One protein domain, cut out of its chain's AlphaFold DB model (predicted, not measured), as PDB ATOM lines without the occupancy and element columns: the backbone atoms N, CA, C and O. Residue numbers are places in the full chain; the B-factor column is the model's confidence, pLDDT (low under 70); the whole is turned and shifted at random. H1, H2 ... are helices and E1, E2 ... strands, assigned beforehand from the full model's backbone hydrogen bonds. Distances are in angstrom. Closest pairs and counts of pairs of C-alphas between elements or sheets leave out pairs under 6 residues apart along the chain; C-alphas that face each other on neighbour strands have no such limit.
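This is residues 21 to 104 of the 123 residues of an uncharacterized protein of Microbacterium sp. 13-71-7 (UniProt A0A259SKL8). A long, twisted sheet of four antiparallel strands, in the order E1, E4, E3, E2, has one short helix, H1, packed over one face and its other face bare. A long loop, residues 45 to 65, leads from H1 to E2, and its residues 51 to 52 pair with the end of E2. The printed part has 84 residues with one named helix and four named strands, E1, H1, E2, E3, E4 along the chain, in the mixed class. It is compact, with a radius of gyration of the C-alphas of 13.1 A, yet elongated, spanning 43 by 24 by 20 A.

Edge strand E1, residues 21 to 30, is antiparallel to E4, residues 93 to 104, at 164 degrees, with N 26 and O 97 at 2.9 A. E4 is antiparallel to E3, residues 80 to 87, at 164 degrees, with N 84 and O 96 at 2.8 A. E3 and edge strand E2, residues 66 to 72, form a hairpin at 162 degrees, with N 69 and O 83 at 2.8 A. E2, E3 and E4 make a meander, each strand the antiparallel neighbour of the one before. E1 and E2 are apart. H1, residues 35 to 44, is on the sheet at a height over the sheet of 8.3 A, and H1 and the sheet E1, E4, E3, E2 are two layers, a helix on one face of a sheet. It lies over E3, along the strands at 3 degrees on the local plane, and only just not over E4, on which 2 of its 10 C-alphas fall. The closest C-alphas of H1 and E3 are those of Phe 35 and Lys 87, 6.0 A apart. In H1 every O i to N i+4 pair is within hydrogen-bond range.

E4 is 35.3 A long and ends at C-alpha 104 (-20.577, -15.632, -43.379). E1, 28.6 A, begins at C-alpha 21 (-15.885, -10.783, -50.014). E3 measures 23.2 A, E2 19.4 A and H1 14.3 A.

The C-alphas farthest apart are those of Asp 90 and Thr 104, 43.0 A. The printed part has no cut. The link from H1 to E2 is long, and no printed residue is under 70 in pLDDT.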
ATOM      1  N   THR A  21     -16.302 -11.937 -50.829       92.81
ATOM      2  CA  THR A  21     -15.885 -10.783 -50.014       92.81
ATOM      3  C   THR A  21     -16.661  -9.531 -50.403       92.81
ATOM      4  O   THR A  21     -16.771  -9.158 -51.572       92.81
ATOM      5  N   ILE A  22     -17.181  -8.825 -49.401       93.25
ATOM      6  CA  ILE A  22     -17.825  -7.528 -49.590       93.25
ATOM      7  C   ILE A  22     -16.754  -6.446 -49.533       93.25
ATOM      8  O   ILE A  22     -16.081  -6.295 -48.512       93.25
ATOM      9  N   THR A  23     -16.641  -5.651 -50.601       93.12
ATOM     10  CA  THR A  23     -15.625  -4.599 -50.701       93.12
ATOM     11  C   THR A  23     -16.201  -3.185 -50.673       93.12
ATOM     12  O   THR A  23     -17.306  -2.903 -51.161       93.12
ATOM     13  N   LYS A  24     -15.441  -2.253 -50.088       94.81
ATOM     14  CA  LYS A  24     -15.685  -0.804 -50.164       94.81
ATOM     15  C   LYS A  24     -14.365  -0.064 -50.320       94.81
ATOM     16  O   LYS A  24     -13.393  -0.414 -49.671       94.81
ATOM     17  N   GLN A  25     -14.369   0.999 -51.121       94.31
ATOM     18  CA  GLN A  25     -13.183   1.825 -51.350       94.31
ATOM     19  C   GLN A  25     -13.448   3.291 -51.015       94.31
ATOM     20  O   GLN A  25     -14.560   3.793 -51.236       94.31
ATOM     21  N   ARG A  26     -12.451   3.992 -50.477       94.06
ATOM     22  CA  ARG A  26     -12.492   5.436 -50.202       94.06
ATOM     23  C   ARG A  26     -11.153   6.088 -50.511       94.06
ATOM     24  O   ARG A  26     -10.116   5.457 -50.373       94.06
ATOM     25  N   PHE A  27     -11.211   7.362 -50.883       94.19
ATOM     26  CA  PHE A  27     -10.049   8.165 -51.242       94.19
ATOM     27  C   PHE A  27     -10.118   9.515 -50.542       94.19
ATOM     28  O   PHE A  27     -11.194  10.117 -50.483       94.19
ATOM     29  N   TRP A  28      -8.989   9.988 -50.030       94.88
ATOM     30  CA  TRP A  28      -8.832  11.344 -49.507       94.88
ATOM     31  C   TRP A  28      -7.361  11.762 -49.544       94.88
ATOM     32  O   TRP A  28      -6.487  10.958 -49.867       94.88
ATOM     33  N   THR A  29      -7.092  13.024 -49.226       96.00
ATOM     34  CA  THR A  29      -5.738  13.573 -49.125       96.00
ATOM     35  C   THR A  29      -5.457  14.079 -47.715       96.00
ATOM     36  O   THR A  29      -6.372  14.408 -46.955       96.00
ATOM     37  N   VAL A  30      -4.176  14.125 -47.367       95.62
ATOM     38  CA  VAL A  30      -3.639  14.745 -46.158       95.62
ATOM     39  C   VAL A  30      -2.660  15.830 -46.584       95.62
ATOM     40  O   VAL A  30      -1.805  15.617 -47.445       95.62
ATOM     41  N   GLU A  31      -2.807  17.001 -45.977       94.31
ATOM     42  CA  GLU A  31      -1.972  18.175 -46.218       94.31
ATOM     43  C   GLU A  31      -1.121  18.476 -44.980       94.31
ATOM     44  O   GLU A  31      -1.491  18.132 -43.856       94.31
ATOM     45  N   GLY A  32       0.024  19.134 -45.175       93.00
ATOM     46  CA  GLY A  32       0.875  19.601 -44.072       93.00
ATOM     47  C   GLY A  32       1.665  18.512 -43.335       93.00
ATOM     48  O   GLY A  32       2.325  18.823 -42.347       93.00
ATOM     49  N   MET A  33       1.631  17.264 -43.811       94.25
ATOM     50  CA  MET A  33       2.431  16.147 -43.299       94.25
ATOM     51  C   MET A  33       3.178  15.468 -44.444       94.25
ATOM     52  O   MET A  33       2.653  15.373 -45.554       94.25
ATOM     53  N   SER A  34       4.390  14.978 -44.178       93.69
ATOM     54  CA  SER A  34       5.131  14.194 -45.165       93.69
ATOM     55  C   SER A  34       4.518  12.799 -45.345       93.69
ATOM     56  O   SER A  34       3.799  12.295 -44.483       93.69
ATOM     57  N   PHE A  35       4.833  12.144 -46.464       94.25
ATOM     58  CA  PHE A  35       4.419  10.763 -46.732       94.25
ATOM     59  C   PHE A  35       4.804   9.796 -45.601       94.25
ATOM     60  O   PHE A  35       3.970   9.003 -45.157       94.25
ATOM     61  N   THR A  36       6.043   9.882 -45.108       95.19
ATOM     62  CA  THR A  36       6.544   9.020 -44.031       95.19
ATOM     63  C   THR A  36       5.864   9.337 -42.703       95.19
ATOM     64  O   THR A  36       5.501   8.405 -41.987       95.19
ATOM     65  N   ASP A  37       5.590  10.611 -42.403       95.50
ATOM     66  CA  ASP A  37       4.841  11.003 -41.202       95.50
ATOM     67  C   ASP A  37       3.413  10.451 -41.212       95.50
ATOM     68  O   ASP A  37       2.964   9.886 -40.214       95.50
ATOM     69  N   VAL A  38       2.700  10.573 -42.338       96.50
ATOM     70  CA  VAL A  38       1.331  10.051 -42.481       96.50
ATOM     71  C   VAL A  38       1.321   8.535 -42.317       96.50
ATOM     72  O   VAL A  38       0.548   8.007 -41.516       96.50
ATOM     73  N   ALA A  39       2.201   7.829 -43.027       95.50
ATOM     74  CA  ALA A  39       2.287   6.377 -42.945       95.50
ATOM     75  C   ALA A  39       2.611   5.902 -41.519       95.50
ATOM     76  O   ALA A  39       1.934   5.017 -40.991       95.50
ATOM     77  N   ASN A  40       3.604   6.512 -40.867       95.94
ATOM     78  CA  ASN A  40       3.999   6.186 -39.495       95.94
ATOM     79  C   ASN A  40       2.885   6.475 -38.492       95.94
ATOM     80  O   ASN A  40       2.632   5.655 -37.606       95.94
ATOM     81  N   TRP A  41       2.168   7.587 -38.658       96.19
ATOM     82  CA  TRP A  41       1.008   7.891 -37.832       96.19
ATOM     83  C   TRP A  41      -0.082   6.828 -37.981       96.19
ATOM     84  O   TRP A  41      -0.587   6.345 -36.969       96.19
ATOM     85  N   MET A  42      -0.405   6.409 -39.208       95.88
ATOM     86  CA  MET A  42      -1.422   5.381 -39.462       95.88
ATOM     87  C   MET A  42      -1.022   4.009 -38.910       95.88
ATOM     88  O   MET A  42      -1.863   3.305 -38.358       95.88
ATOM     89  N   MET A  43       0.259   3.639 -38.998       95.00
ATOM     90  CA  MET A  43       0.767   2.402 -38.395       95.00
ATOM     91  C   MET A  43       0.676   2.417 -36.863       95.00
ATOM     92  O   MET A  43       0.382   1.385 -36.264       95.00
ATOM     93  N   ALA A  44       0.916   3.573 -36.235       96.06
ATOM     94  CA  ALA A  44       0.839   3.746 -34.784       96.06
ATOM     95  C   ALA A  44      -0.598   3.933 -34.260       96.06
ATOM     96  O   ALA A  44      -0.851   3.693 -33.079       96.06
ATOM     97  N   ASN A  45      -1.533   4.348 -35.119       96.06
ATOM     98  CA  ASN A  45      -2.925   4.642 -34.778       96.06
ATOM     99  C   ASN A  45      -3.877   3.843 -35.683       96.06
ATOM    100  O   ASN A  45      -4.545   4.426 -36.544       96.06
ATOM    101  N   PRO A  46      -3.945   2.509 -35.521       96.00
ATOM    102  CA  PRO A  46      -4.847   1.695 -36.319       96.00
ATOM    103  C   PRO A  46      -6.310   2.079 -36.068       96.00
ATOM    104  O   PRO A  46      -6.675   2.651 -35.036       96.00
ATOM    105  N   THR A  47      -7.168   1.739 -37.029       95.38
ATOM    106  CA  THR A  47      -8.621   1.921 -36.915       95.38
ATOM    107  C   THR A  47      -9.126   1.280 -35.614       95.38
ATOM    108  O   THR A  47      -8.693   0.172 -35.296       95.38
ATOM    109  N   PRO A  48     -10.041   1.925 -34.860       95.69
ATOM    110  CA  PRO A  48     -10.506   1.399 -33.580       95.69
ATOM    111  C   PRO A  48     -10.955  -0.067 -33.659       95.69
ATOM    112  O   PRO A  48     -11.774  -0.424 -34.502       95.69
ATOM    113  N   GLY A  49     -10.419  -0.900 -32.765       94.94
ATOM    114  CA  GLY A  49     -10.700  -2.340 -32.721       94.94
ATOM    115  C   GLY A  49      -9.858  -3.198 -33.671       94.94
ATOM    116  O   GLY A  49      -9.994  -4.416 -33.633       94.94
ATOM    117  N   LEU A  50      -8.986  -2.595 -34.484       96.44
ATOM    118  CA  LEU A  50      -8.053  -3.289 -35.372       96.44
ATOM    119  C   LEU A  50      -6.602  -3.090 -34.912       96.44
ATOM    120  O   LEU A  50      -6.287  -2.204 -34.116       96.44
ATOM    121  N   ILE A  51      -5.706  -3.909 -35.453       96.00
ATOM    122  CA  ILE A  51      -4.257  -3.805 -35.286       96.00
ATOM    123  C   ILE A  51      -3.591  -3.572 -36.641       96.00
ATOM    124  O   ILE A  51      -4.046  -4.095 -37.655       96.00
ATOM    125  N   SER A  52      -2.491  -2.819 -36.652       95.19
ATOM    126  CA  SER A  52      -1.659  -2.683 -37.849       95.19
ATOM    127  C   SER A  52      -0.880  -3.976 -38.106       95.19
ATOM    128  O   SER A  52      -0.307  -4.574 -37.187       95.19
ATOM    129  N   ASN A  53      -0.830  -4.400 -39.366       91.38
ATOM    130  CA  ASN A  53      -0.052  -5.546 -39.809       91.38
ATOM    131  C   ASN A  53       1.458  -5.238 -39.873       91.38
ATOM    132  O   ASN A  53       2.286  -6.148 -39.793       91.38
ATOM    133  N   ARG A  54       1.837  -3.959 -39.947       89.06
ATOM    134  CA  ARG A  54       3.230  -3.500 -39.967       89.06
ATOM    135  C   ARG A  54       3.848  -3.582 -38.571       89.06
ATOM    136  O   ARG A  54       3.190  -3.320 -37.568       89.06
ATOM    137  N   THR A  55       5.126  -3.947 -38.504       80.56
ATOM    138  CA  THR A  55       5.851  -4.186 -37.241       80.56
ATOM    139  C   THR A  55       6.913  -3.132 -36.916       80.56
ATOM    140  O   THR A  55       7.625  -3.272 -35.925       80.56
ATOM    141  N   GLY A  56       7.009  -2.055 -37.698       84.44
ATOM    142  CA  GLY A  56       7.941  -0.957 -37.448       84.44
ATOM    143  C   GLY A  56       7.651   0.260 -38.326       84.44
ATOM    144  O   GLY A  56       6.943   0.121 -39.328       84.44
ATOM    145  N   PRO A  57       8.164   1.443 -37.948       89.69
ATOM    146  CA  PRO A  57       8.000   2.653 -38.738       89.69
ATOM    147  C   PRO A  57       8.763   2.549 -40.062       89.69
ATOM    148  O   PRO A  57       9.775   1.853 -40.167       89.69
ATOM    149  N   LEU A  58       8.295   3.285 -41.064       91.31
ATOM    150  CA  LEU A  58       9.087   3.603 -42.239       91.31
ATOM    151  C   LEU A  58      10.245   4.521 -41.855       91.31
ATOM    152  O   LEU A  58      10.086   5.446 -41.051       91.31
ATOM    153  N   ASP A  59      11.379   4.276 -42.503       89.88
ATOM    154  CA  ASP A  59      12.521   5.180 -42.511       89.88
ATOM    155  C   ASP A  59      12.090   6.557 -43.066       89.88
ATOM    156  O   ASP A  59      11.454   6.593 -44.127       89.88
ATOM    157  N   PRO A  60      12.392   7.678 -42.384       85.69
ATOM    158  CA  PRO A  60      12.132   9.024 -42.895       85.69
ATOM    159  C   PRO A  60      12.703   9.282 -44.294       85.69
ATOM    160  O   PRO A  60      12.078  10.007 -45.067       85.69
ATOM    161  N   ASP A  61      13.827   8.646 -44.634       85.25
ATOM    162  CA  ASP A  61      14.508   8.763 -45.927       85.25
ATOM    163  C   ASP A  61      14.072   7.670 -46.923       85.25
ATOM    164  O   ASP A  61      14.746   7.408 -47.924       85.25
ATOM    165  N   SER A  62      12.939   7.001 -46.666       86.94
ATOM    166  CA  SER A  62      12.437   5.933 -47.528       86.94
ATOM    167  C   SER A  62      12.264   6.413 -48.978       86.94
ATOM    168  O   SER A  62      11.523   7.370 -49.238       86.94
ATOM    169  N   PRO A  63      12.861   5.713 -49.962       87.69
ATOM    170  CA  PRO A  63      12.671   6.041 -51.371       87.69
ATOM    171  C   PRO A  63      11.293   5.610 -51.893       87.69
ATOM    172  O   PRO A  63      10.976   5.893 -53.043       87.69
ATOM    173  N   ALA A  64      10.477   4.914 -51.092       88.44
ATOM    174  CA  ALA A  64       9.175   4.417 -51.518       88.44
ATOM    175  C   ALA A  64       8.210   5.569 -51.822       88.44
ATOM    176  O   ALA A  64       8.099   6.511 -51.039       88.44
ATOM    177  N   ASP A  65       7.496   5.479 -52.943       89.06
ATOM    178  CA  ASP A  65       6.467   6.454 -53.332       89.06
ATOM    179  C   ASP A  65       5.060   6.058 -52.869       89.06
ATOM    180  O   ASP A  65       4.144   6.880 -52.885       89.06
ATOM    181  N   GLU A  66       4.907   4.813 -52.414       91.69
ATOM    182  CA  GLU A  66       3.663   4.233 -51.927       91.69
ATOM    183  C   GLU A  66       3.955   3.207 -50.819       91.69
ATOM    184  O   GLU A  66       5.003   2.554 -50.815       91.69
ATOM    185  N   VAL A  67       3.030   3.048 -49.873       92.69
ATOM    186  CA  VAL A  67       3.086   2.007 -48.843       92.69
ATOM    187  C   VAL A  67       1.692   1.468 -48.537       92.69
ATOM    188  O   VAL A  67       0.748   2.231 -48.340       92.69
ATOM    189  N   ASN A  68       1.592   0.143 -48.428       94.25
ATOM    190  CA  ASN A  68       0.395  -0.538 -47.941       94.25
ATOM    191  C   ASN A  68       0.472  -0.763 -46.428       94.25
ATOM    192  O   ASN A  68       1.492  -1.231 -45.906       94.25
ATOM    193  N   ILE A  69      -0.606  -0.427 -45.728       95.06
ATOM    194  CA  ILE A  69      -0.780  -0.592 -44.285       95.06
ATOM    195  C   ILE A  69      -2.094  -1.342 -44.075       95.06
ATOM    196  O   ILE A  69      -3.170  -0.804 -44.334       95.06
ATOM    197  N   GLY A  70      -2.016  -2.590 -43.626       95.50
ATOM    198  CA  GLY A  70      -3.193  -3.384 -43.297       95.50
ATOM    199  C   GLY A  70      -3.616  -3.146 -41.854       95.50
ATOM    200  O   GLY A  70      -2.823  -3.351 -40.944       95.50
ATOM    201  N   ASN A  71      -4.869  -2.768 -41.637       96.75
ATOM    202  CA  ASN A  71      -5.525  -2.805 -40.338       96.75
ATOM    203  C   ASN A  71      -6.445  -4.028 -40.298       96.75
ATOM    204  O   ASN A  71      -7.424  -4.105 -41.041       96.75
ATOM    205  N   VAL A  72      -6.125  -4.980 -39.427       95.88
ATOM    206  CA  VAL A  72      -6.772  -6.297 -39.344       95.88
ATOM    207  C   VAL A  72      -7.337  -6.546 -37.941       95.88
ATOM    208  O   VAL A  72      -6.805  -6.000 -36.976       95.88
ATOM    209  N   PRO A  73      -8.401  -7.353 -37.776       95.06
ATOM    210  CA  PRO A  73      -8.998  -7.604 -36.457       95.06
ATOM    211  C   PRO A  73      -8.077  -8.405 -35.525       95.06
ATOM    212  O   PRO A  73      -8.095  -8.224 -34.310       95.06
ATOM    213  N   HIS A  74      -7.251  -9.285 -36.087       93.56
ATOM    214  CA  HIS A  74      -6.208 -10.025 -35.384       93.56
ATOM    215  C   HIS A  74      -5.157 -10.510 -36.386       93.56
ATOM    216  O   HIS A  74      -5.368 -10.463 -37.600       93.56
ATOM    217  N   ARG A  75      -4.026 -11.016 -35.879       91.06
ATOM    218  CA  ARG A  75      -2.979 -11.558 -36.746       91.06
ATOM    219  C   ARG A  75      -3.492 -12.750 -37.559       91.06
ATOM    220  O   ARG A  75      -4.233 -13.583 -37.037       91.06
ATOM    221  N   GLY A  76      -3.119 -12.808 -38.832       88.44
ATOM    222  CA  GLY A  76      -3.540 -13.821 -39.799       88.44
ATOM    223  C   GLY A  76      -4.971 -13.681 -40.327       88.44
ATOM    224  O   GLY A  76      -5.407 -14.555 -41.073       88.44
ATOM    225  N   ALA A  77      -5.714 -12.632 -39.958       92.00
ATOM    226  CA  ALA A  77      -7.025 -12.382 -40.554       92.00
ATOM    227  C   ALA A  77      -6.890 -12.085 -42.057       92.00
ATOM    228  O   ALA A  77      -5.945 -11.423 -42.480       92.00
ATOM    229  N   LEU A  78      -7.856 -12.562 -42.848       92.44
ATOM    230  CA  LEU A  78      -7.918 -12.375 -44.308       92.44
ATOM    231  C   LEU A  78      -8.938 -11.300 -44.722       92.44
ATOM    232  O   LEU A  78      -9.302 -11.189 -45.890       92.44
ATOM    233  N   GLU A  79      -9.384 -10.510 -43.750       93.81
ATOM    234  CA  GLU A  79     -10.308  -9.390 -43.888       93.81
ATOM    235  C   GLU A  79      -9.791  -8.183 -43.090       93.81
ATOM    236  O   GLU A  79      -8.917  -8.320 -42.228       93.81
ATOM    237  N   GLY A  80     -10.324  -6.996 -43.372       95.19
ATOM    238  CA  GLY A  80      -9.938  -5.761 -42.698       95.19
ATOM    239  C   GLY A  80      -9.950  -4.556 -43.631       95.19
ATOM    240  O   GLY A  80     -10.776  -4.455 -44.538       95.19
ATOM    241  N   VAL A  81      -9.025  -3.628 -43.392       96.25
ATOM    242  CA  VAL A  81      -8.832  -2.430 -44.213       96.25
ATOM    243  C   VAL A  81      -7.380  -2.345 -44.653       96.25
ATOM    244  O   VAL A  81      -6.488  -2.384 -43.816       96.25
ATOM    245  N   VAL A  82      -7.132  -2.182 -45.944       96.00
ATOM    246  CA  VAL A  82      -5.809  -1.862 -46.479       96.00
ATOM    247  C   VAL A  82      -5.794  -0.396 -46.853       96.00
ATOM    248  O   VAL A  82      -6.610   0.060 -47.647       96.00
ATOM    249  N   PHE A  83      -4.878   0.349 -46.251       95.75
ATOM    250  CA  PHE A  83      -4.606   1.727 -46.612       95.75
ATOM    251  C   PHE A  83      -3.360   1.769 -47.478       95.75
ATOM    252  O   PHE A  83      -2.267   1.435 -47.024       95.75
ATOM    253  N   THR A  84      -3.531   2.223 -48.705       95.62
ATOM    254  CA  THR A  84      -2.447   2.608 -49.587       95.62
ATOM    255  C   THR A  84      -2.207   4.100 -49.412       95.62
ATOM    256  O   THR A  84      -3.056   4.924 -49.752       95.62
ATOM    257  N   VAL A  85      -1.058   4.452 -48.846       95.12
ATOM    258  CA  VAL A  85      -0.594   5.836 -48.697       95.12
ATOM    259  C   VAL A  85       0.372   6.110 -49.842       95.12
ATOM    260  O   VAL A  85       1.263   5.298 -50.064       95.12
ATOM    261  N   ALA A  86       0.216   7.215 -50.569       94.75
ATOM    262  CA  ALA A  86       1.031   7.543 -51.739       94.75
ATOM    263  C   ALA A  86       1.434   9.024 -51.767       94.75
ATOM    264  O   ALA A  86       0.664   9.901 -51.365       94.75
ATOM    265  N   LYS A  87       2.637   9.309 -52.275       93.25
ATOM    266  CA  LYS A  87       3.092  10.681 -52.542       93.25
ATOM    267  C   LYS A  87       2.302  11.291 -53.702       93.25
ATOM    268  O   LYS A  87       2.018  10.624 -54.695       93.25
ATOM    269  N   VAL A  88       2.010  12.584 -53.603       90.38
ATOM    270  CA  VAL A  88       1.462  13.394 -54.695       90.38
ATOM    271  C   VAL A  88       2.506  14.432 -55.106       90.38
ATOM    272  O   VAL A  88       3.254  14.945 -54.274       90.38
ATOM    273  N   SER A  89       2.587  14.747 -56.400       85.88
ATOM    274  CA  SER A  89       3.612  15.647 -56.951       85.88
ATOM    275  C   SER A  89       3.545  17.087 -56.432       85.88
ATOM    276  O   SER A  89       4.537  17.807 -56.515       85.88
ATOM    277  N   ASP A  90       2.405  17.509 -55.886       85.44
ATOM    278  CA  ASP A  90       2.209  18.822 -55.266       85.44
ATOM    279  C   ASP A  90       2.610  18.868 -53.779       85.44
ATOM    280  O   ASP A  90       2.448  19.897 -53.127       85.44
ATOM    281  N   GLY A  91       3.153  17.768 -53.247       83.56
ATOM    282  CA  GLY A  91       3.566  17.640 -51.852       83.56
ATOM    283  C   GLY A  91       2.458  17.179 -50.905       83.56
ATOM    284  O   GLY A  91       2.728  17.021 -49.715       83.56
ATOM    285  N   THR A  92       1.237  16.938 -51.394       92.88
ATOM    286  CA  THR A  92       0.185  16.286 -50.603       92.88
ATOM    287  C   THR A  92       0.416  14.774 -50.499       92.88
ATOM    288  O   THR A  92       1.223  14.184 -51.225       92.88
ATOM    289  N   VAL A  93      -0.286  14.129 -49.568       95.31
ATOM    290  CA  VAL A  93      -0.286  12.670 -49.414       95.31
ATOM    291  C   VAL A  93      -1.681  12.150 -49.730       95.31
ATOM    292  O   VAL A  93      -2.654  12.565 -49.106       95.31
ATOM    293  N   ALA A  94      -1.795  11.242 -50.692       95.94
ATOM    294  CA  ALA A  94      -3.058  10.607 -51.045       95.94
ATOM    295  C   ALA A  94      -3.219   9.292 -50.282       95.94
ATOM    296  O   ALA A  94      -2.260   8.543 -50.104       95.94
ATOM    297  N   ILE A  95      -4.444   8.998 -49.854       96.19
ATOM    298  CA  ILE A  95      -4.790   7.743 -49.196       96.19
ATOM    299  C   ILE A  95      -5.928   7.079 -49.962       96.19
ATOM    300  O   ILE A  95      -6.969   7.691 -50.205       96.19
ATOM    301  N   HIS A  96      -5.729   5.811 -50.305       95.56
ATOM    302  CA  HIS A  96      -6.748   4.890 -50.784       95.56
ATOM    303  C   HIS A  96      -6.994   3.838 -49.705       95.56
ATOM    304  O   HIS A  96      -6.078   3.132 -49.304       95.56
ATOM    305  N   ALA A  97      -8.222   3.748 -49.206       95.88
ATOM    306  CA  ALA A  97      -8.630   2.706 -48.276       95.88
ATOM    307  C   ALA A  97      -9.495   1.676 -48.985       95.88
ATOM    308  O   ALA A  97     -10.546   2.029 -49.525       95.88
ATOM    309  N   GLU A  98      -9.100   0.417 -48.889       95.81
ATOM    310  CA  GLU A  98      -9.835  -0.743 -49.370       95.81
ATOM    311  C   GLU A  98     -10.276  -1.590 -48.188       95.81
ATOM    312  O   GLU A  98      -9.462  -2.135 -47.453       95.81
ATOM    313  N   ILE A  99     -11.582  -1.700 -47.994       95.25
ATOM    314  CA  ILE A  99     -12.198  -2.534 -46.967       95.25
ATOM    315  C   ILE A  99     -12.630  -3.833 -47.631       95.25
ATOM    316  O   ILE A  99     -13.297  -3.782 -48.667       95.25
ATOM    317  N   GLY A 100     -12.314  -4.958 -47.004       94.81
ATOM    318  CA  GLY A 100     -12.809  -6.277 -47.365       94.81
ATOM    319  C   GLY A 100     -13.322  -6.971 -46.122       94.81
ATOM    320  O   GLY A 100     -12.601  -7.064 -45.133       94.81
ATOM    321  N   ALA A 101     -14.571  -7.420 -46.170       94.00
ATOM    322  CA  ALA A 101     -15.197  -8.214 -45.122       94.00
ATOM    323  C   ALA A 101     -15.670  -9.538 -45.719       94.00
ATOM    324  O   ALA A 101     -16.407  -9.542 -46.714       94.00
ATOM    325  N   ALA A 102     -15.245 -10.643 -45.117       91.00
ATOM    326  CA  ALA A 102     -15.663 -11.964 -45.549       91.00
ATOM    327  C   ALA A 102     -17.148 -12.153 -45.209       91.00
ATOM    328  O   ALA A 102     -17.584 -11.896 -44.084       91.00
ATOM    329  N   ALA A 103     -17.952 -12.586 -46.179       89.38
ATOM    330  CA  ALA A 103     -19.317 -12.994 -45.884       89.38
ATOM    331  C   ALA A 103     -19.326 -14.224 -44.958       89.38
ATOM    332  O   ALA A 103     -18.354 -14.972 -44.865       89.38
ATOM    333  N   THR A 104     -20.447 -14.476 -44.285       89.19
ATOM    334  CA  THR A 104     -20.577 -15.632 -43.379       89.19
ATOM    335  C   THR A 104     -20.418 -16.982 -44.081       89.19
ATOM    336  O   THR A 104     -20.106 -17.974 -43.432       89.19
TER     337      THR A 104